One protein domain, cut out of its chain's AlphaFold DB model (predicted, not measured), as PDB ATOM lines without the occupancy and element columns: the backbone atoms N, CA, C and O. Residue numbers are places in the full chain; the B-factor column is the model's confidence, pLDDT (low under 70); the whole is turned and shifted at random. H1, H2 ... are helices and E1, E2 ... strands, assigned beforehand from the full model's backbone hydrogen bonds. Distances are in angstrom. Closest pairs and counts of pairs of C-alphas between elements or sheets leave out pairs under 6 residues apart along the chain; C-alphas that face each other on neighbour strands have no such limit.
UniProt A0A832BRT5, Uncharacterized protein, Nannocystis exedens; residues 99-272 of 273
ATOM      1  N   GLY A  99     -37.983  20.230 100.682       72.62
ATOM      2  CA  GLY A  99     -36.797  21.074 100.570       72.62
ATOM      3  C   GLY A  99     -35.675  20.365  99.797       72.62
ATOM      4  O   GLY A  99     -35.751  19.154  99.592       72.62
ATOM      5  N   PRO A 100     -34.622  21.095  99.383       84.38
ATOM      6  CA  PRO A 100     -33.500  20.504  98.657       84.38
ATOM      7  C   PRO A 100     -32.886  19.328  99.429       84.38
ATOM      8  O   PRO A 100     -32.468  19.506 100.572       84.38
ATOM      9  N   THR A 101     -32.809  18.156  98.801       88.12
ATOM     10  CA  THR A 101     -32.198  16.940  99.369       88.12
ATOM     11  C   THR A 101     -31.413  16.178  98.302       88.12
ATOM     12  O   THR A 101     -31.615  16.396  97.104       88.12
ATOM     13  N   THR A 102     -30.507  15.293  98.717       90.19
ATOM     14  CA  THR A 102     -29.835  14.375  97.791       90.19
ATOM     15  C   THR A 102     -30.582  13.048  97.721       90.19
ATOM     16  O   THR A 102     -30.747  12.354  98.721       90.19
ATOM     17  N   VAL A 103     -31.011  12.678  96.515       91.00
ATOM     18  CA  VAL A 103     -31.780  11.452  96.265       91.00
ATOM     19  C   VAL A 103     -30.868  10.396  95.639       91.00
ATOM     20  O   VAL A 103     -30.371  10.623  94.537       91.00
ATOM     21  N   PRO A 104     -30.617   9.247  96.285       92.50
ATOM     22  CA  PRO A 104     -29.825   8.177  95.687       92.50
ATOM     23  C   PRO A 104     -30.581   7.473  94.557       92.50
ATOM     24  O   PRO A 104     -31.809   7.531  94.466       92.50
ATOM     25  N   TYR A 105     -29.853   6.745  93.710       93.44
ATOM     26  CA  TYR A 105     -30.460   5.787  92.790       93.44
ATOM     27  C   TYR A 105     -31.172   4.685  93.592       93.44
ATOM     28  O   TYR A 105     -30.563   3.719  94.052       93.44
ATOM     29  N   PHE A 106     -32.483   4.835  93.776       89.19
ATOM     30  CA  PHE A 106     -33.281   3.857  94.510       89.19
ATOM     31  C   PHE A 106     -33.783   2.739  93.602       89.19
ATOM     32  O   PHE A 106     -33.748   1.579  93.990       89.19
ATOM     33  N   ARG A 107     -34.238   3.047  92.386       90.50
ATOM     34  CA  ARG A 107     -34.807   2.054  91.468       90.50
ATOM     35  C   ARG A 107     -34.755   2.510  90.023       90.50
ATOM     36  O   ARG A 107     -34.566   3.693  89.749       90.50
ATOM     37  N   GLY A 108     -34.994   1.576  89.115       93.00
ATOM     38  CA  GLY A 108     -34.989   1.822  87.680       93.00
ATOM     39  C   GLY A 108     -34.347   0.665  86.938       93.00
ATOM     40  O   GLY A 108     -34.301  -0.451  87.456       93.00
ATOM     41  N   ARG A 109     -33.810   0.935  85.754       95.00
ATOM     42  CA  ARG A 109     -33.095  -0.062  84.961       95.00
ATOM     43  C   ARG A 109     -31.594   0.165  85.043       95.00
ATOM     44  O   ARG A 109     -31.121   1.281  84.848       95.00
ATOM     45  N   ALA A 110     -30.851  -0.904  85.291       96.88
ATOM     46  CA  ALA A 110     -29.397  -0.881  85.295       96.88
ATOM     47  C   ALA A 110     -28.853  -1.894  84.289       96.88
ATOM     48  O   ALA A 110     -29.394  -2.991  84.145       96.88
ATOM     49  N   CYS A 111     -27.790  -1.504  83.593       98.12
ATOM     50  CA  CYS A 111     -27.059  -2.329  82.650       98.12
ATOM     51  C   CYS A 111     -25.560  -2.275  82.952       98.12
ATOM     52  O   CYS A 111     -25.014  -1.187  83.124       98.12
ATOM     53  N   VAL A 112     -24.882  -3.420  82.967       97.94
ATOM     54  CA  VAL A 112     -23.435  -3.527  83.218       97.94
ATOM     55  C   VAL A 112     -22.807  -4.460  82.187       97.94
ATOM     56  O   VAL A 112     -23.430  -5.445  81.789       97.94
ATOM     57  N   ALA A 113     -21.587  -4.171  81.728       97.62
ATOM     58  CA  ALA A 113     -20.884  -5.067  80.806       97.62
ATOM     59  C   ALA A 113     -20.726  -6.469  81.403       97.62
ATOM     60  O   ALA A 113     -20.335  -6.610  82.556       97.62
ATOM     61  N   LYS A 114     -20.962  -7.507  80.594       97.31
ATOM     62  CA  LYS A 114     -20.794  -8.911  81.017       97.31
ATOM     63  C   LYS A 114     -19.325  -9.318  81.105       97.31
ATOM     64  O   LYS A 114     -18.943 -10.133  81.945       97.31
ATOM     65  N   GLU A 115     -18.504  -8.781  80.205       96.94
ATOM     66  CA  GLU A 115     -17.081  -9.093  80.109       96.94
ATOM     67  C   GLU A 115     -16.243  -7.837  79.844       96.94
ATOM     68  O   GLU A 115     -16.716  -6.877  79.233       96.94
ATOM     69  N   ALA A 116     -14.985  -7.865  80.284       97.31
ATOM     70  CA  ALA A 116     -13.981  -6.849  79.982       97.31
ATOM     71  C   ALA A 116     -12.570  -7.457  79.988       97.31
ATOM     72  O   ALA A 116     -12.343  -8.545  80.527       97.31
ATOM     73  N   LYS A 117     -11.589  -6.743  79.427       97.81
ATOM     74  CA  LYS A 117     -10.172  -7.096  79.596       97.81
ATOM     75  C   LYS A 117      -9.591  -6.465  80.867       97.81
ATOM     76  O   LYS A 117     -10.057  -5.402  81.283       97.81
ATOM     77  N   PRO A 118      -8.538  -7.062  81.456       97.25
ATOM     78  CA  PRO A 118      -7.772  -6.421  82.521       97.25
ATOM     79  C   PRO A 118      -7.331  -5.004  82.118       97.25
ATOM     80  O   PRO A 118      -6.960  -4.768  80.966       97.25
ATOM     81  N   GLY A 119      -7.422  -4.056  83.055       95.38
ATOM     82  CA  GLY A 119      -7.067  -2.649  82.837       95.38
ATOM     83  C   GLY A 119      -8.149  -1.799  82.154       95.38
ATOM     84  O   GLY A 119      -7.953  -0.596  81.982       95.38
ATOM     85  N   GLN A 120      -9.298  -2.378  81.784       96.62
ATOM     86  CA  GLN A 120     -10.451  -1.626  81.272       96.62
ATOM     87  C   GLN A 120     -11.394  -1.205  82.403       96.62
ATOM     88  O   GLN A 120     -11.589  -1.932  83.379       96.62
ATOM     89  N   ALA A 121     -11.993  -0.023  82.260       95.56
ATOM     90  CA  ALA A 121     -13.143   0.364  83.066       95.56
ATOM     91  C   ALA A 121     -14.396  -0.386  82.587       95.56
ATOM     92  O   ALA A 121     -14.526  -0.720  81.409       95.56
ATOM     93  N   LEU A 122     -15.312  -0.643  83.513       96.81
ATOM     94  CA  LEU A 122     -16.564  -1.339  83.278       96.81
ATOM     95  C   LEU A 122     -17.659  -0.308  82.981       96.81
ATOM     96  O   LEU A 122     -17.941   0.523  83.850       96.81
ATOM     97  N   PRO A 123     -18.276  -0.325  81.791       97.19
ATOM     98  CA  PRO A 123     -19.401   0.545  81.498       97.19
ATOM     99  C   PRO A 123     -20.625   0.118  82.312       97.19
ATOM    100  O   PRO A 123     -20.960  -1.067  82.407       97.19
ATOM    101  N   VAL A 124     -21.290   1.113  82.887       97.69
ATOM    102  CA  VAL A 124     -22.552   0.979  83.614       97.69
ATOM    103  C   VAL A 124     -23.520   1.998  83.037       97.69
ATOM    104  O   VAL A 124     -23.183   3.172  82.935       97.69
ATOM    105  N   ARG A 125     -24.726   1.572  82.676       97.44
ATOM    106  CA  ARG A 125     -25.802   2.459  82.231       97.44
ATOM    107  C   ARG A 125     -26.967   2.374  83.202       97.44
ATOM    108  O   ARG A 125     -27.426   1.272  83.497       97.44
ATOM    109  N   LEU A 126     -27.443   3.517  83.681       96.88
ATOM    110  CA  LEU A 126     -28.548   3.615  84.632       96.88
ATOM    111  C   LEU A 126     -29.677   4.482  84.075       96.88
ATOM    112  O   LEU A 126     -29.440   5.563  83.549       96.88
ATOM    113  N   GLU A 127     -30.911   4.034  84.256       95.06
ATOM    114  CA  GLU A 127     -32.138   4.770  83.950       95.06
ATOM    115  C   GLU A 127     -32.974   4.809  85.230       95.06
ATOM    116  O   GLU A 127     -33.716   3.872  85.532       95.06
ATOM    117  N   ALA A 128     -32.791   5.862  86.033       93.81
ATOM    118  CA  ALA A 128     -33.471   5.979  87.318       93.81
ATOM    119  C   ALA A 128     -34.967   6.218  87.125       93.81
ATOM    120  O   ALA A 128     -35.367   7.061  86.325       93.81
ATOM    121  N   CYS A 129     -35.780   5.524  87.913       93.00
ATOM    122  CA  CYS A 129     -37.184   5.853  88.081       93.00
ATOM    123  C   CYS A 129     -37.346   6.725  89.332       93.00
ATOM    124  O   CYS A 129     -37.133   6.262  90.457       93.00
ATOM    125  N   LEU A 130     -37.774   7.970  89.123       91.38
ATOM    126  CA  LEU A 130     -38.092   8.930  90.177       91.38
ATOM    127  C   LEU A 130     -39.582   9.276  90.140       91.38
ATOM    128  O   LEU A 130     -40.269   9.046  89.144       91.38
ATOM    129  N   HIS A 131     -40.116   9.749  91.264       90.94
ATOM    130  CA  HIS A 131     -41.518  10.146  91.313       90.94
ATOM    131  C   HIS A 131     -41.702  11.458  90.527       90.94
ATOM    132  O   HIS A 131     -40.871  12.353  90.682       90.94
ATOM    133  N   PRO A 132     -42.794  11.662  89.764       89.50
ATOM    134  CA  PRO A 132     -42.908  12.777  88.815       89.50
ATOM    135  C   PRO A 132     -43.063  14.155  89.473       89.50
ATOM    136  O   PRO A 132     -43.095  15.172  88.792       89.50
ATOM    137  N   CYS A 133     -43.235  14.194  90.796       90.25
ATOM    138  CA  CYS A 133     -43.266  15.445  91.558       90.25
ATOM    139  C   CYS A 133     -41.859  15.943  91.927       90.25
ATOM    140  O   CYS A 133     -41.736  17.065  92.416       90.25
ATOM    141  N   LEU A 134     -40.827  15.102  91.757       91.00
ATOM    142  CA  LEU A 134     -39.434  15.451  92.006       91.00
ATOM    143  C   LEU A 134     -38.841  16.142  90.780       91.00
ATOM    144  O   LEU A 134     -39.096  15.751  89.644       91.00
ATOM    145  N   GLU A 135     -37.991  17.131  91.026       90.75
ATOM    146  CA  GLU A 135     -37.347  17.950  90.000       90.75
ATOM    147  C   GLU A 135     -35.814  17.837  90.119       90.75
ATOM    148  O   GLU A 135     -35.152  18.702  90.704       90.75
ATOM    149  N   PRO A 136     -35.213  16.739  89.625       90.19
ATOM    150  CA  PRO A 136     -33.762  16.578  89.584       90.19
ATOM    151  C   PRO A 136     -33.126  17.418  88.466       90.19
ATOM    152  O   PRO A 136     -33.542  17.373  87.310       90.19
ATOM    153  N   ASN A 137     -32.058  18.146  88.800       84.56
ATOM    154  CA  ASN A 137     -31.384  19.078  87.880       84.56
ATOM    155  C   ASN A 137     -30.042  18.551  87.345       84.56
ATOM    156  O   ASN A 137     -29.581  18.922  86.267       84.56
ATOM    157  N   ALA A 138     -29.382  17.702  88.127       90.56
ATOM    158  CA  ALA A 138     -28.098  17.096  87.819       90.56
ATOM    159  C   ALA A 138     -28.015  15.732  88.501       90.56
ATOM    160  O   ALA A 138     -28.739  15.473  89.466       90.56
ATOM    161  N   PHE A 139     -27.105  14.891  88.028       93.44
ATOM    162  CA  PHE A 139     -26.665  13.723  88.774       93.44
ATOM    163  C   PHE A 139     -25.192  13.879  89.149       93.44
ATOM    164  O   PHE A 139     -24.416  14.565  88.476       93.44
ATOM    165  N   SER A 140     -24.817  13.199  90.217       93.94
ATOM    166  CA  SER A 140     -23.443  12.984  90.623       93.94
ATOM    167  C   SER A 140     -23.204  11.487  90.764       93.94
ATOM    168  O   SER A 140     -24.106  10.712  91.092       93.94
ATOM    169  N   PHE A 141     -21.973  11.079  90.494       92.81
ATOM    170  CA  PHE A 141     -21.555   9.691  90.568       92.81
ATOM    171  C   PHE A 141     -20.228   9.561  91.302       92.81
ATOM    172  O   PHE A 141     -19.313  10.365  91.095       92.81
ATOM    173  N   ARG A 142     -20.122   8.505  92.111       92.81
ATOM    174  CA  ARG A 142     -18.865   8.008  92.666       92.81
ATOM    175  C   ARG A 142     -18.792   6.498  92.503       92.81
ATOM    176  O   ARG A 142     -19.797   5.797  92.607       92.81
ATOM    177  N   HIS A 143     -17.583   5.993  92.320       93.12
ATOM    178  CA  HIS A 143     -17.313   4.565  92.378       93.12
ATOM    179  C   HIS A 143     -16.223   4.266  93.398       93.12
ATOM    180  O   HIS A 143     -15.387   5.109  93.714       93.12
ATOM    181  N   ALA A 144     -16.245   3.040  93.899       93.50
ATOM    182  CA  ALA A 144     -15.199   2.480  94.735       93.50
ATOM    183  C   ALA A 144     -15.073   0.991  94.421       93.50
ATOM    184  O   ALA A 144     -16.016   0.364  93.940       93.50
ATOM    185  N   TYR A 145     -13.919   0.400  94.712       94.25
ATOM    186  CA  TYR A 145     -13.751  -1.046  94.638       94.25
ATOM    187  C   TYR A 145     -12.866  -1.553  95.768       94.25
ATOM    188  O   TYR A 145     -12.057  -0.823  96.340       94.25
ATOM    189  N   ARG A 146     -13.051  -2.823  96.107       92.62
ATOM    190  CA  ARG A 146     -12.270  -3.549  97.105       92.62
ATOM    191  C   ARG A 146     -11.931  -4.919  96.550       92.62
ATOM    192  O   ARG A 146     -12.754  -5.518  95.872       92.62
ATOM    193  N   CYS A 147     -10.739  -5.422  96.855       91.00
ATOM    194  CA  CYS A 147     -10.304  -6.742  96.391       91.00
ATOM    195  C   CYS A 147      -9.848  -7.648  97.549       91.00
ATOM    196  O   CYS A 147      -8.677  -8.053  97.597       91.00
ATOM    197  N   PRO A 148     -10.718  -7.935  98.540       82.31
ATOM    198  CA  PRO A 148     -10.353  -8.792  99.660       82.31
ATOM    199  C   PRO A 148     -10.047 -10.215  99.175       82.31
ATOM    200  O   PRO A 148     -10.851 -10.865  98.515       82.31
ATOM    201  N   GLY A 149      -8.857 -10.720  99.510       78.56
ATOM    202  CA  GLY A 149      -8.484 -12.105  99.203       78.56
ATOM    203  C   GLY A 149      -8.388 -12.438  97.709       78.56
ATOM    204  O   GLY A 149      -8.444 -13.615  97.365       78.56
ATOM    205  N   GLY A 150      -8.234 -11.435  96.838       77.75
ATOM    206  CA  GLY A 150      -8.127 -11.635  95.389       77.75
ATOM    207  C   GLY A 150      -9.466 -11.789  94.664       77.75
ATOM    208  O   GLY A 150      -9.463 -12.166  93.501       77.75
ATOM    209  N   LEU A 151     -10.592 -11.499  95.324       85.62
ATOM    210  CA  LEU A 151     -11.892 -11.310  94.681       85.62
ATOM    211  C   LEU A 151     -12.207  -9.822  94.706       85.62
ATOM    212  O   LEU A 151     -12.223  -9.242  95.790       85.62
ATOM    213  N   CYS A 152     -12.413  -9.211  93.543       93.00
ATOM    214  CA  CYS A 152     -12.803  -7.811  93.475       93.00
ATOM    215  C   CYS A 152     -14.322  -7.653  93.513       93.00
ATOM    216  O   CYS A 152     -15.081  -8.486  93.018       93.00
ATOM    217  N   GLU A 153     -14.746  -6.561  94.126       94.88
ATOM    218  CA  GLU A 153     -16.109  -6.063  94.127       94.88
ATOM    219  C   GLU A 153     -16.030  -4.555  93.906       94.88
ATOM    220  O   GLU A 153     -15.175  -3.880  94.490       94.88
ATOM    221  N   ALA A 154     -16.891  -4.025  93.049       96.69
ATOM    222  CA  ALA A 154     -16.967  -2.612  92.730       96.69
ATOM    223  C   ALA A 154     -18.377  -2.091  92.998       96.69
ATOM    224  O   ALA A 154     -19.348  -2.835  92.919       96.69
ATOM    225  N   THR A 155     -18.503  -0.805  93.297       96.06
ATOM    226  CA  THR A 155     -19.795  -0.140  93.448       96.06
ATOM    227  C   THR A 155     -19.887   1.062  92.525       96.06
ATOM    228  O   THR A 155     -18.907   1.786  92.340       96.06
ATOM    229  N   ALA A 156     -21.073   1.261  91.956       96.00
ATOM    230  CA  ALA A 156     -21.455   2.441  91.203       96.00
ATOM    231  C   ALA A 156     -22.544   3.192  91.978       96.00
ATOM    232  O   ALA A 156     -23.710   2.805  91.966       96.00
ATOM    233  N   THR A 157     -22.153   4.261  92.668       95.00
ATOM    234  CA  THR A 157     -23.044   5.069  93.501       95.00
ATOM    235  C   THR A 157     -23.487   6.310  92.735       95.00
ATOM    236  O   THR A 157     -22.695   7.229  92.531       95.00
ATOM    237  N   VAL A 158     -24.753   6.338  92.316       95.19
ATOM    238  CA  VAL A 158     -25.385   7.502  91.675       95.19
ATOM    239  C   VAL A 158     -26.379   8.150  92.618       95.19
ATOM    240  O   VAL A 158     -27.122   7.465  93.322       95.19
ATOM    241  N   TYR A 159     -26.401   9.476  92.601       93.81
ATOM    242  CA  TYR A 159     -27.339  10.284  93.357       93.81
ATOM    243  C   TYR A 159     -27.617  11.610  92.642       93.81
ATOM    244  O   TYR A 159     -26.846  12.069  91.798       93.81
ATOM    245  N   TYR A 160     -28.738  12.227  92.984       93.50
ATOM    246  CA  TYR A 160     -29.229  13.478  92.427       93.50
ATOM    247  C   TYR A 160     -29.180  14.530  93.538       93.50
ATOM    248  O   TYR A 160     -30.019  14.483  94.439       93.50
ATOM    249  N   PRO A 161     -28.180  15.427  93.552       91.56
ATOM    250  CA  PRO A 161     -28.061  16.437  94.595       91.56
ATOM    251  C   PRO A 161     -29.055  17.585  94.388       91.56
ATOM    252  O   PRO A 161     -29.350  17.983  93.258       91.56
ATOM    253  N   GLY A 162     -29.535  18.156  95.494       89.31
ATOM    254  CA  GLY A 162     -30.379  19.354  95.476       89.31
ATOM    255  C   GLY A 162     -31.725  19.165  94.773       89.31
ATOM    256  O   GLY A 162     -32.233  20.110  94.171       89.31
ATOM    257  N   VAL A 163     -32.286  17.956  94.825       89.62
ATOM    258  CA  VAL A 163     -33.622  17.658  94.307       89.62
ATOM    259  C   VAL A 163     -34.654  18.387  95.152       89.62
ATOM    260  O   VAL A 163     -34.645  18.295  96.380       89.62
ATOM    261  N   THR A 164     -35.551  19.092  94.477       89.50
ATOM    262  CA  THR A 164     -36.748  19.707  95.055       89.50
ATOM    263  C   THR A 164     -37.992  19.010  94.518       89.50
ATOM    264  O   THR A 164     -37.903  18.111  93.682       89.50
ATOM    265  N   GLY A 165     -39.167  19.417  94.983       86.88
ATOM    266  CA  GLY A 165     -40.423  18.946  94.421       86.88
ATOM    267  C   GLY A 165     -41.597  19.801  94.859       86.88
ATOM    268  O   GLY A 165     -41.471  20.626  95.765       86.88
ATOM    269  N   THR A 166     -42.739  19.591  94.212       84.50
ATOM    270  CA  THR A 166     -43.985  20.297  94.524       84.50
ATOM    271  C   THR A 166     -45.100  19.290  94.781       84.50
ATOM    272  O   THR A 166     -45.335  18.421  93.943       84.50
ATOM    273  N   LEU A 167     -45.816  19.424  95.901       83.69
ATOM    274  CA  LEU A 167     -46.935  18.554  96.295       83.69
ATOM    275  C   LEU A 167     -46.575  17.060  96.255       83.69
ATOM    276  O   LEU A 167     -47.326  16.235  95.728       83.69
ATOM    277  N   CYS A 168     -45.403  16.718  96.781       83.88
ATOM    278  CA  CYS A 168     -44.950  15.340  96.808       83.88
ATOM    279  C   CYS A 168     -45.602  14.562  97.953       83.88
ATOM    280  O   CYS A 168     -45.744  15.103  99.055       83.88
ATOM    281  N   PRO A 169     -45.962  13.286  97.721       79.50
ATOM    282  CA  PRO A 169     -46.406  12.421  98.800       79.50
ATOM    283  C   PRO A 169     -45.243  12.142  99.763       79.50
ATOM    284  O   PRO A 169     -44.070  12.209  99.391       79.50
ATOM    285  N   SER A 170     -45.548  11.811 101.014       72.69
ATOM    286  CA  SER A 170     -44.518  11.588 102.041       72.69
ATOM    287  C   SER A 170     -43.599  10.387 101.760       72.69
ATOM    288  O   SER A 170     -42.495  10.308 102.303       72.69
ATOM    289  N   ASP A 171     -44.028   9.468 100.892       70.44
ATOM    290  CA  ASP A 171     -43.290   8.285 100.444       70.44
ATOM    291  C   ASP A 171     -42.573   8.486  99.095       70.44
ATOM    292  O   ASP A 171     -42.059   7.527  98.523       70.44
ATOM    293  N   VAL A 172     -42.485   9.726  98.598       78.62
ATOM    294  CA  VAL A 172     -41.863  10.074  97.306       78.62
ATOM    295  C   VAL A 172     -40.418   9.573  97.158       78.62
ATOM    296  O   VAL A 172     -39.991   9.224  96.058       78.62
ATOM    297  N   PHE A 173     -39.672   9.519  98.266       72.88
ATOM    298  CA  PHE A 173     -38.286   9.035  98.321       72.88
ATOM    299  C   PHE A 173     -38.182   7.547  98.685       72.88
ATOM    300  O   PHE A 173     -37.091   6.980  98.671       72.88
ATOM    301  N   ALA A 174     -39.307   6.918  99.023       66.31
ATOM    302  CA  ALA A 174     -39.405   5.508  99.350       66.31
ATOM    303  C   ALA A 174     -39.865   4.698  98.125       66.31
ATOM    304  O   ALA A 174     -39.816   5.129  96.969       66.31
ATOM    305  N   LYS A 175     -40.339   3.477  98.377       67.38
ATOM    306  CA  LYS A 175     -40.913   2.605  97.354       67.38
ATOM    307  C   LYS A 175     -42.338   3.063  96.994       67.38
ATOM    308  O   LYS A 175     -43.309   2.496  97.482       67.38
ATOM    309  N   PHE A 176     -42.458   4.066  96.125       74.88
ATOM    310  CA  PHE A 176     -43.748   4.515  95.578       74.88
ATOM    311  C   PHE A 176     -44.296   3.539  94.511       74.88
ATOM    312  O   PHE A 176     -43.594   2.624  94.080       74.88
ATOM    313  N   ASP A 177     -45.539   3.693  94.043       81.31
ATOM    314  CA  ASP A 177     -46.099   2.805  93.002       81.31
ATOM    315  C   ASP A 177     -45.224   2.833  91.722       81.31
ATOM    316  O   ASP A 177     -44.972   3.917  91.186       81.31
ATOM    317  N   PRO A 178     -44.734   1.684  91.212       77.44
ATOM    318  CA  PRO A 178     -43.992   1.611  89.949       77.44
ATOM    319  C   PRO A 178     -44.711   2.241  88.749       77.44
ATOM    320  O   PRO A 178     -44.060   2.692  87.812       77.44
ATOM    321  N   GLN A 179     -46.048   2.296  88.753       84.69
ATOM    322  CA  GLN A 179     -46.823   2.929  87.678       84.69
ATOM    323  C   GLN A 179     -46.657   4.448  87.617       84.69
ATOM    324  O   GLN A 179     -46.967   5.053  86.592       84.69
ATOM    325  N   LEU A 180     -46.173   5.061  88.696       84.62
ATOM    326  CA  LEU A 180     -45.886   6.489  88.761       84.62
ATOM    327  C   LEU A 180     -44.436   6.797  88.365       84.62
ATOM    328  O   LEU A 180     -44.016   7.932  88.518       84.62
ATOM    329  N   CYS A 181     -43.644   5.822  87.908       86.94
ATOM    330  CA  CYS A 181     -42.261   6.061  87.498       86.94
ATOM    331  C   CYS A 181     -42.164   7.091  86.367       86.94
ATOM    332  O   CYS A 181     -42.647   6.830  85.265       86.94
ATOM    333  N   ASP A 182     -41.453   8.190  86.617       89.81
ATOM    334  CA  ASP A 182     -40.847   8.984  85.554       89.81
ATOM    335  C   ASP A 182     -39.399   8.525  85.371       89.81
ATOM    336  O   ASP A 182     -38.598   8.535  86.313       89.81
ATOM    337  N   TYR A 183     -39.091   8.027  84.174       91.44
ATOM    338  CA  TYR A 183     -37.757   7.533  83.862       91.44
ATOM    339  C   TYR A 183     -36.881   8.696  83.427       91.44
ATOM    340  O   TYR A 183     -37.118   9.334  82.400       91.44
ATOM    341  N   MET A 184     -35.827   8.925  84.200       90.50
ATOM    342  CA  MET A 184     -34.795   9.888  83.864       90.50
ATOM    343  C   MET A 184     -34.063   9.464  82.584       90.50
ATOM    344  O   MET A 184     -33.958   8.263  82.306       90.50
ATOM    345  N   PRO A 185     -33.505  10.420  81.815       91.25
ATOM    346  CA  PRO A 185     -32.593  10.096  80.728       91.25
ATOM    347  C   PRO A 185     -31.497   9.141  81.200       91.25
ATOM    348  O   PRO A 185     -30.993   9.272  82.318       91.25
ATOM    349  N   ALA A 186     -31.139   8.189  80.340       93.38
ATOM    350  CA  ALA A 186     -30.097   7.228  80.652       93.38
ATOM    351  C   ALA A 186     -28.768   7.930  80.947       93.38
ATOM    352  O   ALA A 186     -28.378   8.875  80.260       93.38
ATOM    353  N   ILE A 187     -28.072   7.425  81.955       94.06
ATOM    354  CA  ILE A 187     -26.773   7.901  82.402       94.06
ATOM    355  C   ILE A 187     -25.758   6.801  82.125       94.06
ATOM    356  O   ILE A 187     -25.908   5.694  82.639       94.06
ATOM    357  N   ASP A 188     -24.721   7.112  81.355       94.88
ATOM    358  CA  ASP A 188     -23.612   6.200  81.089       94.88
ATOM    359  C   ASP A 188     -22.404   6.561  81.975       94.88
ATOM    360  O   ASP A 188     -22.004   7.722  82.087       94.88
ATOM    361  N   LEU A 189     -21.835   5.554  82.632       94.94
ATOM    362  CA  LEU A 189     -20.813   5.656  83.672       94.94
ATOM    363  C   LEU A 189     -19.689   4.660  83.392       94.94
ATOM    364  O   LEU A 189     -19.889   3.646  82.724       94.94
ATOM    365  N   LEU A 190     -18.521   4.911  83.977       94.81
ATOM    366  CA  LEU A 190     -17.381   4.003  83.942       94.81
ATOM    367  C   LEU A 190     -16.940   3.685  85.373       94.81
ATOM    368  O   LEU A 190     -16.739   4.587  86.183       94.81
ATOM    369  N   VAL A 191     -16.789   2.398  85.686       94.94
ATOM    370  CA  VAL A 191     -16.324   1.899  86.988       94.94
ATOM    371  C   VAL A 191     -14.954   1.247  86.829       94.94
ATOM    372  O   VAL A 191     -14.800   0.303  86.060       94.94
ATOM    373  N   GLY A 192     -13.961   1.687  87.600       89.31
ATOM    374  CA  GLY A 192     -12.601   1.137  87.541       89.31
ATOM    375  C   GLY A 192     -11.651   2.001  86.701       89.31
ATOM    376  O   GLY A 192     -11.911   3.194  86.559       89.31
ATOM    377  N   PRO A 193     -10.543   1.451  86.168       91.94
ATOM    378  CA  PRO A 193     -10.168   0.033  86.112       91.94
ATOM    379  C   PRO A 193      -9.924  -0.605  87.486       91.94
ATOM    380  O   PRO A 193      -9.605   0.077  88.459       91.94
ATOM    381  N   LEU A 194     -10.091  -1.928  87.567       93.38
ATOM    382  CA  LEU A 194      -9.898  -2.686  88.805       93.38
ATOM    383  C   LEU A 194      -8.463  -3.202  88.907       93.38
ATOM    384  O   LEU A 194      -7.950  -3.824  87.976       93.38
ATOM    385  N   THR A 195      -7.842  -3.004  90.068       91.75
ATOM    386  CA  THR A 195      -6.483  -3.485  90.347       91.75
ATOM    387  C   THR A 195      -6.442  -4.294  91.637       91.75
ATOM    388  O   THR A 195      -6.998  -3.873  92.652       91.75
ATOM    389  N   ALA A 196      -5.708  -5.403  91.651       89.81
ATOM    390  CA  ALA A 196      -5.488  -6.220  92.840       89.81
ATOM    391  C   ALA A 196      -3.985  -6.403  93.080       89.81
ATOM    392  O   ALA A 196      -3.270  -6.948  92.249       89.81
ATOM    393  N   GLY A 197      -3.483  -5.933  94.226       85.12
ATOM    394  CA  GLY A 197      -2.053  -6.042  94.550       85.12
ATOM    395  C   GLY A 197      -1.126  -5.185  93.676       85.12
ATOM    396  O   GLY A 197       0.080  -5.407  93.689       85.12
ATOM    397  N   GLY A 198      -1.675  -4.197  92.960       86.19
ATOM    398  CA  GLY A 198      -0.940  -3.321  92.042       86.19
ATOM    399  C   GLY A 198      -0.960  -3.769  90.579       86.19
ATOM    400  O   GLY A 198      -0.536  -2.991  89.729       86.19
ATOM    401  N   ASP A 199      -1.481  -4.961  90.290       91.50
ATOM    402  CA  ASP A 199      -1.675  -5.472  88.933       91.50
ATOM    403  C   ASP A 199      -3.139  -5.314  88.498       91.50
ATOM    404  O   ASP A 199      -4.045  -5.266  89.339       91.50
ATOM    405  N   ASP A 200      -3.374  -5.247  87.186       95.00
ATOM    406  CA  ASP A 200      -4.725  -5.269  86.624       95.00
ATOM    407  C   ASP A 200      -5.435  -6.559  87.044       95.00
ATOM    408  O   ASP A 200      -4.887  -7.660  86.939       95.00
ATOM    409  N   PHE A 201      -6.656  -6.425  87.553       94.81
ATOM    410  CA  PHE A 201      -7.410  -7.570  88.035       94.81
ATOM    411  C   PHE A 201      -7.836  -8.485  86.878       94.81
ATOM    412  O   PHE A 201      -8.294  -8.022  85.835       94.81
ATOM    413  N   GLU A 202      -7.736  -9.795  87.102       95.94
ATOM    414  CA  GLU A 202      -8.251 -10.843  86.224       95.94
ATOM    415  C   GLU A 202      -9.023 -11.856  87.078       95.94
ATOM    416  O   GLU A 202      -8.506 -12.381  88.067       95.94
ATOM    417  N   GLY A 203     -10.273 -12.120  86.708       95.06
ATOM    418  CA  GLY A 203     -11.168 -13.002  87.438       95.06
ATOM    419  C   GLY A 203     -12.626 -12.561  87.388       95.06
ATOM    420  O   GLY A 203     -13.027 -11.691  86.615       95.06
ATOM    421  N   LEU A 204     -13.425 -13.200  88.238       94.94
ATOM    422  CA  LEU A 204     -14.828 -12.862  88.440       94.94
ATOM    423  C   LEU A 204     -14.939 -11.709  89.442       94.94
ATOM    424  O   LEU A 204     -14.355 -11.782  90.525       94.94
ATOM    425  N   THR A 205     -15.690 -10.671  89.090       95.81
ATOM    426  CA  THR A 205     -16.007  -9.539  89.969       95.81
ATOM    427  C   THR A 205     -17.511  -9.301  89.978       95.81
ATOM    428  O   THR A 205     -18.229  -9.777  89.097       95.81
ATOM    429  N   SER A 206     -17.989  -8.531  90.952       95.88
ATOM    430  CA  SER A 206     -19.344  -7.987  90.922       95.88
ATOM    431  C   SER A 206     -19.334  -6.462  90.922       95.88
ATOM    432  O   SER A 206     -18.495  -5.854  91.587       95.88
ATOM    433  N   VAL A 207     -20.245  -5.859  90.159       97.50
ATOM    434  CA  VAL A 207     -20.592  -4.438  90.248       97.50
ATOM    435  C   VAL A 207     -21.913  -4.316  90.998       97.50
ATOM    436  O   VAL A 207     -22.912  -4.915  90.603       97.50
ATOM    437  N   VAL A 208     -21.915  -3.529  92.069       97.06
ATOM    438  CA  VAL A 208     -23.078  -3.288  92.924       97.06
ATOM    439  C   VAL A 208     -23.655  -1.906  92.642       97.06
ATOM    440  O   VAL A 208     -22.931  -0.911  92.721       97.06
ATOM    441  N   ILE A 209     -24.960  -1.839  92.373       96.81
ATOM    442  CA  ILE A 209     -25.735  -0.587  92.338       96.81
ATOM    443  C   ILE A 209     -26.461  -0.449  93.686       96.81
ATOM    444  O   ILE A 209     -27.542  -1.024  93.860       96.81
ATOM    445  N   PRO A 210     -25.862   0.219  94.685       94.88
ATOM    446  CA  PRO A 210     -26.270   0.050  96.069       94.88
ATOM    447  C   PRO A 210     -27.576   0.780  96.382       94.88
ATOM    448  O   PRO A 210     -27.866   1.838  95.827       94.88
ATOM    449  N   TYR A 211     -28.339   0.234  97.324       90.88
ATOM    450  CA  TYR A 211     -29.240   1.039  98.137       90.88
ATOM    451  C   TYR A 211     -28.433   1.922  99.076       90.88
ATOM    452  O   TYR A 211     -27.496   1.450  99.724       90.88
ATOM    453  N   LEU A 212     -28.867   3.172  99.164       90.06
ATOM    454  CA  LEU A 212     -28.423   4.160 100.131       90.06
ATOM    455  C   LEU A 212     -29.652   4.926 100.616       90.06
ATOM    456  O   LEU A 212     -30.640   5.055  99.889       90.06
ATOM    457  N   SER A 213     -29.576   5.451 101.829       88.12
ATOM    458  CA  SER A 213     -30.475   6.495 102.314       88.12
ATOM    459  C   SER A 213     -30.098   7.864 101.730       88.12
ATOM    460  O   SER A 213     -28.976   8.067 101.257       88.12
ATOM    461  N   ASN A 214     -31.019   8.831 101.800       87.81
ATOM    462  CA  ASN A 214     -30.729  10.215 101.410       87.81
ATOM    463  C   ASN A 214     -29.565  10.792 102.227       87.81
ATOM    464  O   ASN A 214     -28.676  11.415 101.662       87.81
ATOM    465  N   GLU A 215     -29.516  10.524 103.536       88.38
ATOM    466  CA  GLU A 215     -28.437  11.007 104.404       88.38
ATOM    467  C   GLU A 215     -27.073  10.425 103.996       88.38
ATOM    468  O   GLU A 215     -26.073  11.141 103.943       88.38
ATOM    469  N   GLU A 216     -27.010   9.137 103.656       90.94
ATOM    470  CA  GLU A 216     -25.781   8.524 103.144       90.94
ATOM    471  C   GLU A 216     -25.364   9.121 101.800       90.94
ATOM    472  O   GLU A 216     -24.182   9.393 101.597       90.94
ATOM    473  N   ALA A 217     -26.321   9.370 100.905       90.88
ATOM    474  CA  ALA A 217     -26.056  10.020  99.629       90.88
ATOM    475  C   ALA A 217     -25.544  11.460  99.811       90.88
ATOM    476  O   ALA A 217     -24.603  11.857  99.130       90.88
ATOM    477  N   GLU A 218     -26.096  12.225 100.760       89.75
ATOM    478  CA  GLU A 218     -25.618  13.569 101.124       89.75
ATOM    479  C   GLU A 218     -24.181  13.538 101.664       89.75
ATOM    480  O   GLU A 218     -23.360  14.389 101.312       89.75
ATOM    481  N   GLN A 219     -23.838  12.537 102.480       90.31
ATOM    482  CA  GLN A 219     -22.479  12.392 103.006       90.31
ATOM    483  C   GLN A 219     -21.467  12.033 101.902       90.31
ATOM    484  O   GLN A 219     -20.365  12.591 101.875       90.31
ATOM    485  N   ILE A 220     -21.862  11.182 100.948       89.88
ATOM    486  CA  ILE A 220     -21.054  10.852  99.765       89.88
ATOM    487  C   ILE A 220     -20.892  12.079  98.853       89.88
ATOM    488  O   ILE A 220     -19.778  12.347  98.390       89.88
ATOM    489  N   ASP A 221     -21.971  12.837  98.620       86.56
ATOM    490  CA  ASP A 221     -21.982  14.060  97.802       86.56
ATOM    491  C   ASP A 221     -21.066  15.148  98.355       86.56
ATOM    492  O   ASP A 221     -20.317  15.774  97.608       86.56
ATOM    493  N   GLY A 222     -21.020  15.298  99.682       79.50
ATOM    494  CA  GLY A 222     -20.094  16.208 100.356       79.50
ATOM    495  C   GLY A 222     -18.611  15.932 100.064       79.50
ATOM    496  O   GLY A 222     -17.754  16.723 100.465       79.50
ATOM    497  N   GLY A 223     -18.290  14.825  99.378       71.81
ATOM    498  CA  GLY A 223     -16.955  14.489  98.888       71.81
ATOM    499  C   GLY A 223     -15.975  14.091  99.987       71.81
ATOM    500  O   GLY A 223     -14.785  13.940  99.714       71.81
ATOM    501  N   ALA A 224     -16.467  13.928 101.215       69.38
ATOM    502  CA  ALA A 224     -15.668  13.579 102.380       69.38
ATOM    503  C   ALA A 224     -15.296  12.092 102.411       69.38
ATOM    504  O   ALA A 224     -14.257  11.749 102.967       69.38
ATOM    505  N   ASP A 225     -16.109  11.235 101.789       81.88
ATOM    506  CA  ASP A 225     -15.929   9.792 101.896       81.88
ATOM    507  C   ASP A 225     -14.769   9.273 101.031       81.88
ATOM    508  O   ASP A 225     -14.686   9.531  99.823       81.88
ATOM    509  N   SER A 226     -13.910   8.480 101.659       87.69
ATOM    510  CA  SER A 226     -12.947   7.554 101.063       87.69
ATOM    511  C   SER A 226     -13.633   6.313 100.473       87.69
ATOM    512  O   SER A 226     -14.812   6.051 100.724       87.69
ATOM    513  N   SER A 227     -12.885   5.476  99.740       87.81
ATOM    514  CA  SER A 227     -13.415   4.214  99.207       87.81
ATOM    515  C   SER A 227     -13.922   3.308 100.330       87.81
ATOM    516  O   SER A 227     -14.916   2.603 100.165       87.81
ATOM    517  N   ALA A 228     -13.254   3.330 101.488       90.62
ATOM    518  CA  ALA A 228     -13.657   2.560 102.658       90.62
ATOM    519  C   ALA A 228     -14.970   3.068 103.273       90.62
ATOM    520  O   ALA A 228     -15.800   2.251 103.668       90.62
ATOM    521  N   GLU A 229     -15.176   4.385 103.327       92.94
ATOM    522  CA  GLU A 229     -16.413   4.989 103.841       92.94
ATOM    523  C   GLU A 229     -17.596   4.740 102.901       92.94
ATOM    524  O   GLU A 229     -18.675   4.388 103.373       92.94
ATOM    525  N   ILE A 230     -17.388   4.790 101.577       93.44
ATOM    526  CA  ILE A 230     -18.413   4.379 100.602       93.44
ATOM    527  C   ILE A 230     -18.829   2.925 100.865       93.44
ATOM    528  O   ILE A 230     -20.014   2.642 101.031       93.44
ATOM    529  N   TRP A 231     -17.869   1.999 100.974       94.56
ATOM    530  CA  TRP A 231     -18.179   0.594 101.260       94.56
ATOM    531  C   TRP A 231     -18.849   0.387 102.618       94.56
ATOM    532  O   TRP A 231     -19.727  -0.461 102.723       94.56
ATOM    533  N   GLN A 232     -18.495   1.173 103.637       93.94
ATOM    534  CA  GLN A 232     -19.159   1.110 104.937       93.94
ATOM    535  C   GLN A 232     -20.662   1.399 104.822       93.94
ATOM    536  O   GLN A 232     -21.454   0.724 105.475       93.94
ATOM    537  N   ARG A 233     -21.060   2.361 103.983       92.81
ATOM    538  CA  ARG A 233     -22.474   2.693 103.725       92.81
ATOM    539  C   ARG A 233     -23.172   1.634 102.888       92.81
ATOM    540  O   ARG A 233     -24.285   1.226 103.209       92.81
ATOM    541  N   VAL A 234     -22.503   1.145 101.843       93.81
ATOM    542  CA  VAL A 234     -23.033   0.054 101.012       93.81
ATOM    543  C   VAL A 234     -23.322  -1.181 101.868       93.81
ATOM    544  O   VAL A 234     -24.410  -1.747 101.770       93.81
ATOM    545  N   ASP A 235     -22.384  -1.557 102.741       93.75
ATOM    546  CA  ASP A 235     -22.499  -2.720 103.627       93.75
ATOM    547  C   ASP A 235     -23.471  -2.498 104.801       93.75
ATOM    548  O   ASP A 235     -23.964  -3.469 105.379       93.75
ATOM    549  N   ALA A 236     -23.750  -1.243 105.178       92.25
ATOM    550  CA  ALA A 236     -24.740  -0.917 106.208       92.25
ATOM    551  C   ALA A 236     -26.177  -1.215 105.750       92.25
ATOM    552  O   ALA A 236     -27.060  -1.438 106.580       92.25
ATOM    553  N   ASN A 237     -26.400  -1.270 104.436       86.75
ATOM    554  CA  ASN A 237     -27.697  -1.511 103.829       86.75
ATOM    555  C   ASN A 237     -27.816  -2.956 103.324       86.75
ATOM    556  O   ASN A 237     -26.910  -3.506 102.699       86.75
ATOM    557  N   THR A 238     -28.977  -3.582 103.547       88.06
ATOM    558  CA  THR A 238     -29.259  -4.895 102.949       88.06
ATOM    559  C   THR A 238     -29.529  -4.723 101.460       88.06
ATOM    560  O   THR A 238     -30.506  -4.093 101.064       88.06
ATOM    561  N   GLN A 239     -28.668  -5.308 100.632       89.88
ATOM    562  CA  GLN A 239     -28.778  -5.226  99.181       89.88
ATOM    563  C   GLN A 239     -29.650  -6.362  98.628       89.88
ATOM    564  O   GLN A 239     -29.502  -7.527  99.002       89.88
ATOM    565  N   GLU A 240     -30.554  -6.031  97.707       89.56
ATOM    566  CA  GLU A 240     -31.293  -7.027  96.925       89.56
ATOM    567  C   GLU A 240     -30.366  -7.737  95.932       89.56
ATOM    568  O   GLU A 240     -29.448  -7.132  95.384       89.56
ATOM    569  N   ALA A 241     -30.634  -9.012  95.637       91.88
ATOM    570  CA  ALA A 241     -29.809  -9.791  94.706       91.88
ATOM    571  C   ALA A 241     -29.740  -9.172  93.296       91.88
ATOM    572  O   ALA A 241     -28.708  -9.263  92.642       91.88
ATOM    573  N   SER A 242     -30.804  -8.494  92.854       92.44
ATOM    574  CA  SER A 242     -30.855  -7.770  91.575       92.44
ATOM    575  C   SER A 242     -29.893  -6.576  91.505       92.44
ATOM    576  O   SER A 242     -29.713  -6.007  90.438       92.44
ATOM    577  N   ARG A 243     -29.251  -6.170  92.603       94.75
ATOM    578  CA  ARG A 243     -28.274  -5.066  92.602       94.75
ATOM    579  C   ARG A 243     -26.865  -5.490  92.234       94.75
ATOM    580  O   ARG A 243     -26.027  -4.617  92.020       94.75
ATOM    581  N   PHE A 244     -26.613  -6.794  92.183       96.38
ATOM    582  CA  PHE A 244     -25.311  -7.371  91.894       96.38
ATOM    583  C   PHE A 244     -25.271  -7.822  90.441       96.38
ATOM    584  O   PHE A 244     -26.057  -8.669  90.025       96.38
ATOM    585  N   PHE A 245     -24.331  -7.266  89.690       97.50
ATOM    586  CA  PHE A 245     -24.054  -7.635  88.307       97.50
ATOM    587  C   PHE A 245     -22.739  -8.393  88.281       97.50
ATOM    588  O   PHE A 245     -21.742  -7.912  88.825       97.50
ATOM    589  N   GLU A 246     -22.729  -9.588  87.707       96.81
ATOM    590  CA  GLU A 246     -21.514 -10.389  87.594       96.81
ATOM    591  C   GLU A 246     -20.750  -9.986  86.330       96.81
ATOM    592  O   GLU A 246     -21.321  -9.894  85.246       96.81
ATOM    593  N   VAL A 247     -19.445  -9.751  86.464       96.94
ATOM    594  CA  VAL A 247     -18.587  -9.367  85.340       96.94
ATOM    595  C   VAL A 247     -17.373 -10.277  85.293       96.94
ATOM    596  O   VAL A 247     -16.664 -10.458  86.287       96.94
ATOM    597  N   THR A 248     -17.104 -10.842  84.119       96.88
ATOM    598  CA  THR A 248     -15.905 -11.651  83.883       96.88
ATOM    599  C   THR A 248     -14.796 -10.792  83.283       96.88
ATOM    600  O   THR A 248     -14.913 -10.320  82.154       96.88
ATOM    601  N   ILE A 249     -13.687 -10.635  84.005       97.19
ATOM    602  CA  ILE A 249     -12.501  -9.928  83.513       97.19
ATOM    603  C   ILE A 249     -11.428 -10.953  83.151       97.19
ATOM    604  O   ILE A 249     -10.957 -11.677  84.024       97.19
ATOM    605  N   LYS A 250     -11.051 -11.046  81.871       97.00
ATOM    606  CA  LYS A 250     -10.081 -12.044  81.371       97.00
ATOM    607  C   LYS A 250      -9.333 -11.548  80.139       97.00
ATOM    608  O   LYS A 250      -9.873 -10.782  79.343       97.00
ATOM    609  N   ALA A 251      -8.087 -11.982  79.962       96.38
ATOM    610  CA  ALA A 251      -7.222 -11.471  78.893       96.38
ATOM    611  C   ALA A 251      -7.740 -11.747  77.461       96.38
ATOM    612  O   ALA A 251      -7.413 -11.004  76.533       96.38
ATOM    613  N   ASP A 252      -8.534 -12.805  77.273       95.62
ATOM    614  CA  ASP A 252      -9.105 -13.224  75.987       95.62
ATOM    615  C   ASP A 252     -10.561 -12.770  75.766       95.62
ATOM    616  O   ASP A 252     -11.166 -13.146  74.758       95.62
ATOM    617  N   ALA A 253     -11.118 -11.948  76.665       93.69
ATOM    618  CA  ALA A 253     -12.426 -11.323  76.478       93.69
ATOM    619  C   ALA A 253     -12.437 -10.380  75.264       93.69
ATOM    620  O   ALA A 253     -11.399  -9.882  74.808       93.69
ATOM    621  N   ALA A 254     -13.638 -10.081  74.769       91.69
ATOM    622  CA  ALA A 254     -13.833  -8.896  73.943       91.69
ATOM    623  C   ALA A 254     -13.505  -7.627  74.754       91.69
ATOM    624  O   ALA A 254     -13.514  -7.641  75.985       91.69
ATOM    625  N   ASP A 255     -13.189  -6.530  74.063       94.06
ATOM    626  CA  ASP A 255     -13.095  -5.234  74.735       94.06
ATOM    627  C   ASP A 255     -14.459  -4.863  75.326       94.06
ATOM    628  O   ASP A 255     -15.488  -5.096  74.683       94.06
ATOM    629  N   ALA A 256     -14.457  -4.286  76.531       94.56
ATOM    630  CA  ALA A 256     -15.672  -3.734  77.114       94.56
ATOM    631  C   ALA A 256     -16.307  -2.740  76.121       94.56
ATOM    632  O   ALA A 256     -15.579  -1.958  75.489       94.56
ATOM    633  N   PRO A 257     -17.639  -2.761  75.941       95.31
ATOM    634  CA  PRO A 257     -18.286  -1.808  75.056       95.31
ATOM    635  C   PRO A 257     -18.089  -0.380  75.582       95.31
ATOM    636  O   PRO A 257     -17.845  -0.160  76.765       95.31
ATOM    637  N   ALA A 258     -18.191   0.616  74.702       93.44
ATOM    638  CA  ALA A 258     -18.062   2.012  75.126       93.44
ATOM    639  C   ALA A 258     -19.230   2.451  76.030       93.44
ATOM    640  O   ALA A 258     -19.033   3.263  76.928       93.44
ATOM    641  N   LEU A 259     -20.425   1.910  75.776       93.88
ATOM    642  CA  LEU A 259     -21.670   2.162  76.500       93.88
ATOM    643  C   LEU A 259     -22.403   0.835  76.703       93.88
ATOM    644  O   LEU A 259     -22.162  -0.127  75.974       93.88
ATOM    645  N   CYS A 260     -23.324   0.793  77.665       94.94
ATOM    646  CA  CYS A 260     -24.166  -0.380  77.902       94.94
ATOM    647  C   CYS A 260     -25.568  -0.248  77.301       94.94
ATOM    648  O   CYS A 260     -26.573  -0.349  78.001       94.94
ATOM    649  N   ASP A 261     -25.630  -0.021  75.992       91.31
ATOM    650  CA  ASP A 261     -26.862   0.039  75.198       91.31
ATOM    651  C   ASP A 261     -27.139  -1.250  74.396       91.31
ATOM    652  O   ASP A 261     -28.278  -1.487  73.986       91.31
ATOM    653  N   ASP A 262     -26.133  -2.116  74.225       92.44
ATOM    654  CA  ASP A 262     -26.261  -3.424  73.578       92.44
ATOM    655  C   ASP A 262     -26.549  -4.552  74.600       92.44
ATOM    656  O   ASP A 262     -25.673  -4.912  75.398       92.44
ATOM    657  N   PRO A 263     -27.745  -5.177  74.576       90.00
ATOM    658  CA  PRO A 263     -28.102  -6.263  75.492       90.00
ATOM    659  C   PRO A 263     -27.331  -7.572  75.241       90.00
ATOM    660  O   PRO A 263     -27.365  -8.478  76.080       90.00
ATOM    661  N   GLU A 264     -26.641  -7.725  74.107       93.75
ATOM    662  CA  GLU A 264     -25.751  -8.866  73.882       93.75
ATOM    663  C   GLU A 264     -24.460  -8.715  74.699       93.75
ATOM    664  O   GLU A 264     -24.005  -9.693  75.300       93.75
ATOM    665  N   LEU A 265     -23.943  -7.489  74.825       95.88
ATOM    666  CA  LEU A 265     -22.684  -7.176  75.512       95.88
ATOM    667  C   LEU A 265     -22.865  -6.827  76.997       95.88
ATOM    668  O   LEU A 265     -21.951  -7.053  77.793       95.88
ATOM    669  N   CYS A 266     -24.044  -6.338  77.384       97.31
ATOM    670  CA  CYS A 266     -24.362  -5.970  78.762       97.31
ATOM    671  C   CYS A 266     -25.488  -6.823  79.352       97.31
ATOM    672  O   CYS A 266     -26.385  -7.303  78.656       97.31
ATOM    673  N   GLU A 267     -25.412  -7.070  80.656       97.06
ATOM    674  CA  GLU A 267     -26.505  -7.604  81.459       97.06
ATOM    675  C   GLU A 267     -27.361  -6.433  81.921       97.06
ATOM    676  O   GLU A 267     -26.831  -5.483  82.486       97.06
ATOM    677  N   CYS A 268     -28.664  -6.497  81.655       96.25
ATOM    678  CA  CYS A 268     -29.611  -5.436  81.966       96.25
ATOM    679  C   CYS A 268     -30.834  -5.999  82.679       96.25
ATOM    680  O   CYS A 268     -31.481  -6.907  82.149       96.25
ATOM    681  N   HIS A 269     -31.235  -5.375  83.781       94.75
ATOM    682  CA  HIS A 269     -32.499  -5.678  84.445       94.75
ATOM    683  C   HIS A 269     -32.978  -4.523  85.317       94.75
ATOM    684  O   HIS A 269     -32.255  -3.563  85.594       94.75
ATOM    685  N   ASP A 270     -34.236  -4.635  85.724       92.56
ATOM    686  CA  ASP A 270     -34.860  -3.708  86.651       92.56
ATOM    687  C   ASP A 270     -34.377  -3.979  88.081       92.56
ATOM    688  O   ASP A 270     -34.213  -5.125  88.511       92.56
ATOM    689  N   VAL A 271     -34.155  -2.903  88.824       90.00
ATOM    690  CA  VAL A 271     -33.597  -2.904  90.174       90.00
ATOM    691  C   VAL A 271     -34.531  -2.117  91.091       90.00
ATOM    692  O   VAL A 271     -34.969  -1.026  90.731       90.00
ATOM    693  N   GLY A 272     -34.814  -2.649  92.283       82.06
ATOM    694  CA  GLY A 272     -35.605  -1.972  93.317       82.06
ATOM    695  C   GLY A 272     -37.124  -1.963  93.115       82.06
ATOM    696  O   GLY A 272     -37.801  -1.037  93.575       82.06
TER     697      GLY A 272
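This is residues 99 to 272 of the 273 residues of an uncharacterized protein of Nannocystis exedens (UniProt A0A832BRT5). Two strongly twisted sheets lie face to face as a sandwich, the branched sheet E1 E4 E5 E7 E8 over the four-stranded sheet E6 E3 E2 E9, and two short helices, H1 and H2, run side by side over the branched sheet's other face. The long strand E5 joins E1, E4 and E7 in the branched sheet. The printed part has 174 residues, with nine named strands and two named helices in the order E1 to E7, H1, H2, E8, E9; the class is mixed, helices and strands, with under half of the residues in named elements. The second sheet has the order E6, E3, E2, E9, antiparallel throughout; the branched one is mixed. The whole is compact, with a radius of gyration of the C-alphas of 16.2 A, yet elongated, spanning 53 by 34 by 25 A.

In the branched sheet, E5 holds residues 152 to 165, 38.5 A long, and bends by 56 degrees at residue 162; E4 holds residues 138 to 146, 27.6 A. E1 is residues 101 to 104, beginning at C-alpha 101 (-32.198, 16.940, 99.369), E7 is 203 to 208 and E8 is 244 to 249. In the other sheet, E3 is residues 122 to 130, 24.8 A, E2 is 108 to 113, E6 is 187 to 191, and E9 is 266 to 271, ending at C-alpha 271 (-33.597, -2.904, 90.174). H1 is residues 214 to 221 and H2 is 227 to 236, 14.3 A.

E1 and E7 lie on one side of E5, E4 on the other side. E4 and E5 form a hairpin, with N 142 and O 157 2.9 A apart; E1 is antiparallel to E5, with N 103 and O 160 at 2.9 A. E7 is parallel to E5, with N 154 and O 206 at 2.8 A, and antiparallel to E8, with N 205 and O 247 at 3.0 A. In the other sheet, the neighbour strands E3 and E6 are antiparallel, with N 124 and O 189 within hydrogen-bond range at 2.9 A; E2 and E3 form a hairpin, with N 111 and O 125 at 2.8 A; and E2 and E9 are antiparallel, with N 110 and O 269 at 3.0 A. The sheets' best planes stand 16 degrees apart; the closest C-alphas of E2 and E8, Val 112 and Phe 245, are 6.6 A apart. H1 is on the branched sheet at a height of 6.9 A, across the strands, over E1 and only just over E5, with 3 of its 8 C-alphas; its closest C-alpha pair with E1 is Asn 214 and Val 103, 5.4 A. H2, on the same face at a height of 9.1 A, runs across the strands, over E4 and only just over E5, with 3 of its 10 C-alphas; Ser 227 and Ala 144 of E4 are closest, their C-alphas 5.1 A apart. H1 and H2 are close but not clearly touching, at a shallow tilt of 10 degrees, opposite ways; in both, every O i to N i+4 pair is within hydrogen-bond range.

The C-alphas of Leu 167 and Asp 252, the two farthest apart, are 53.4 A apart. The printed part has no cut. The links E5 to E6, E6 to E7 and E8 to E9 are long. Mean pLDDT of the printed part is 90.8; residues 174 to 175 and 224 are under 70.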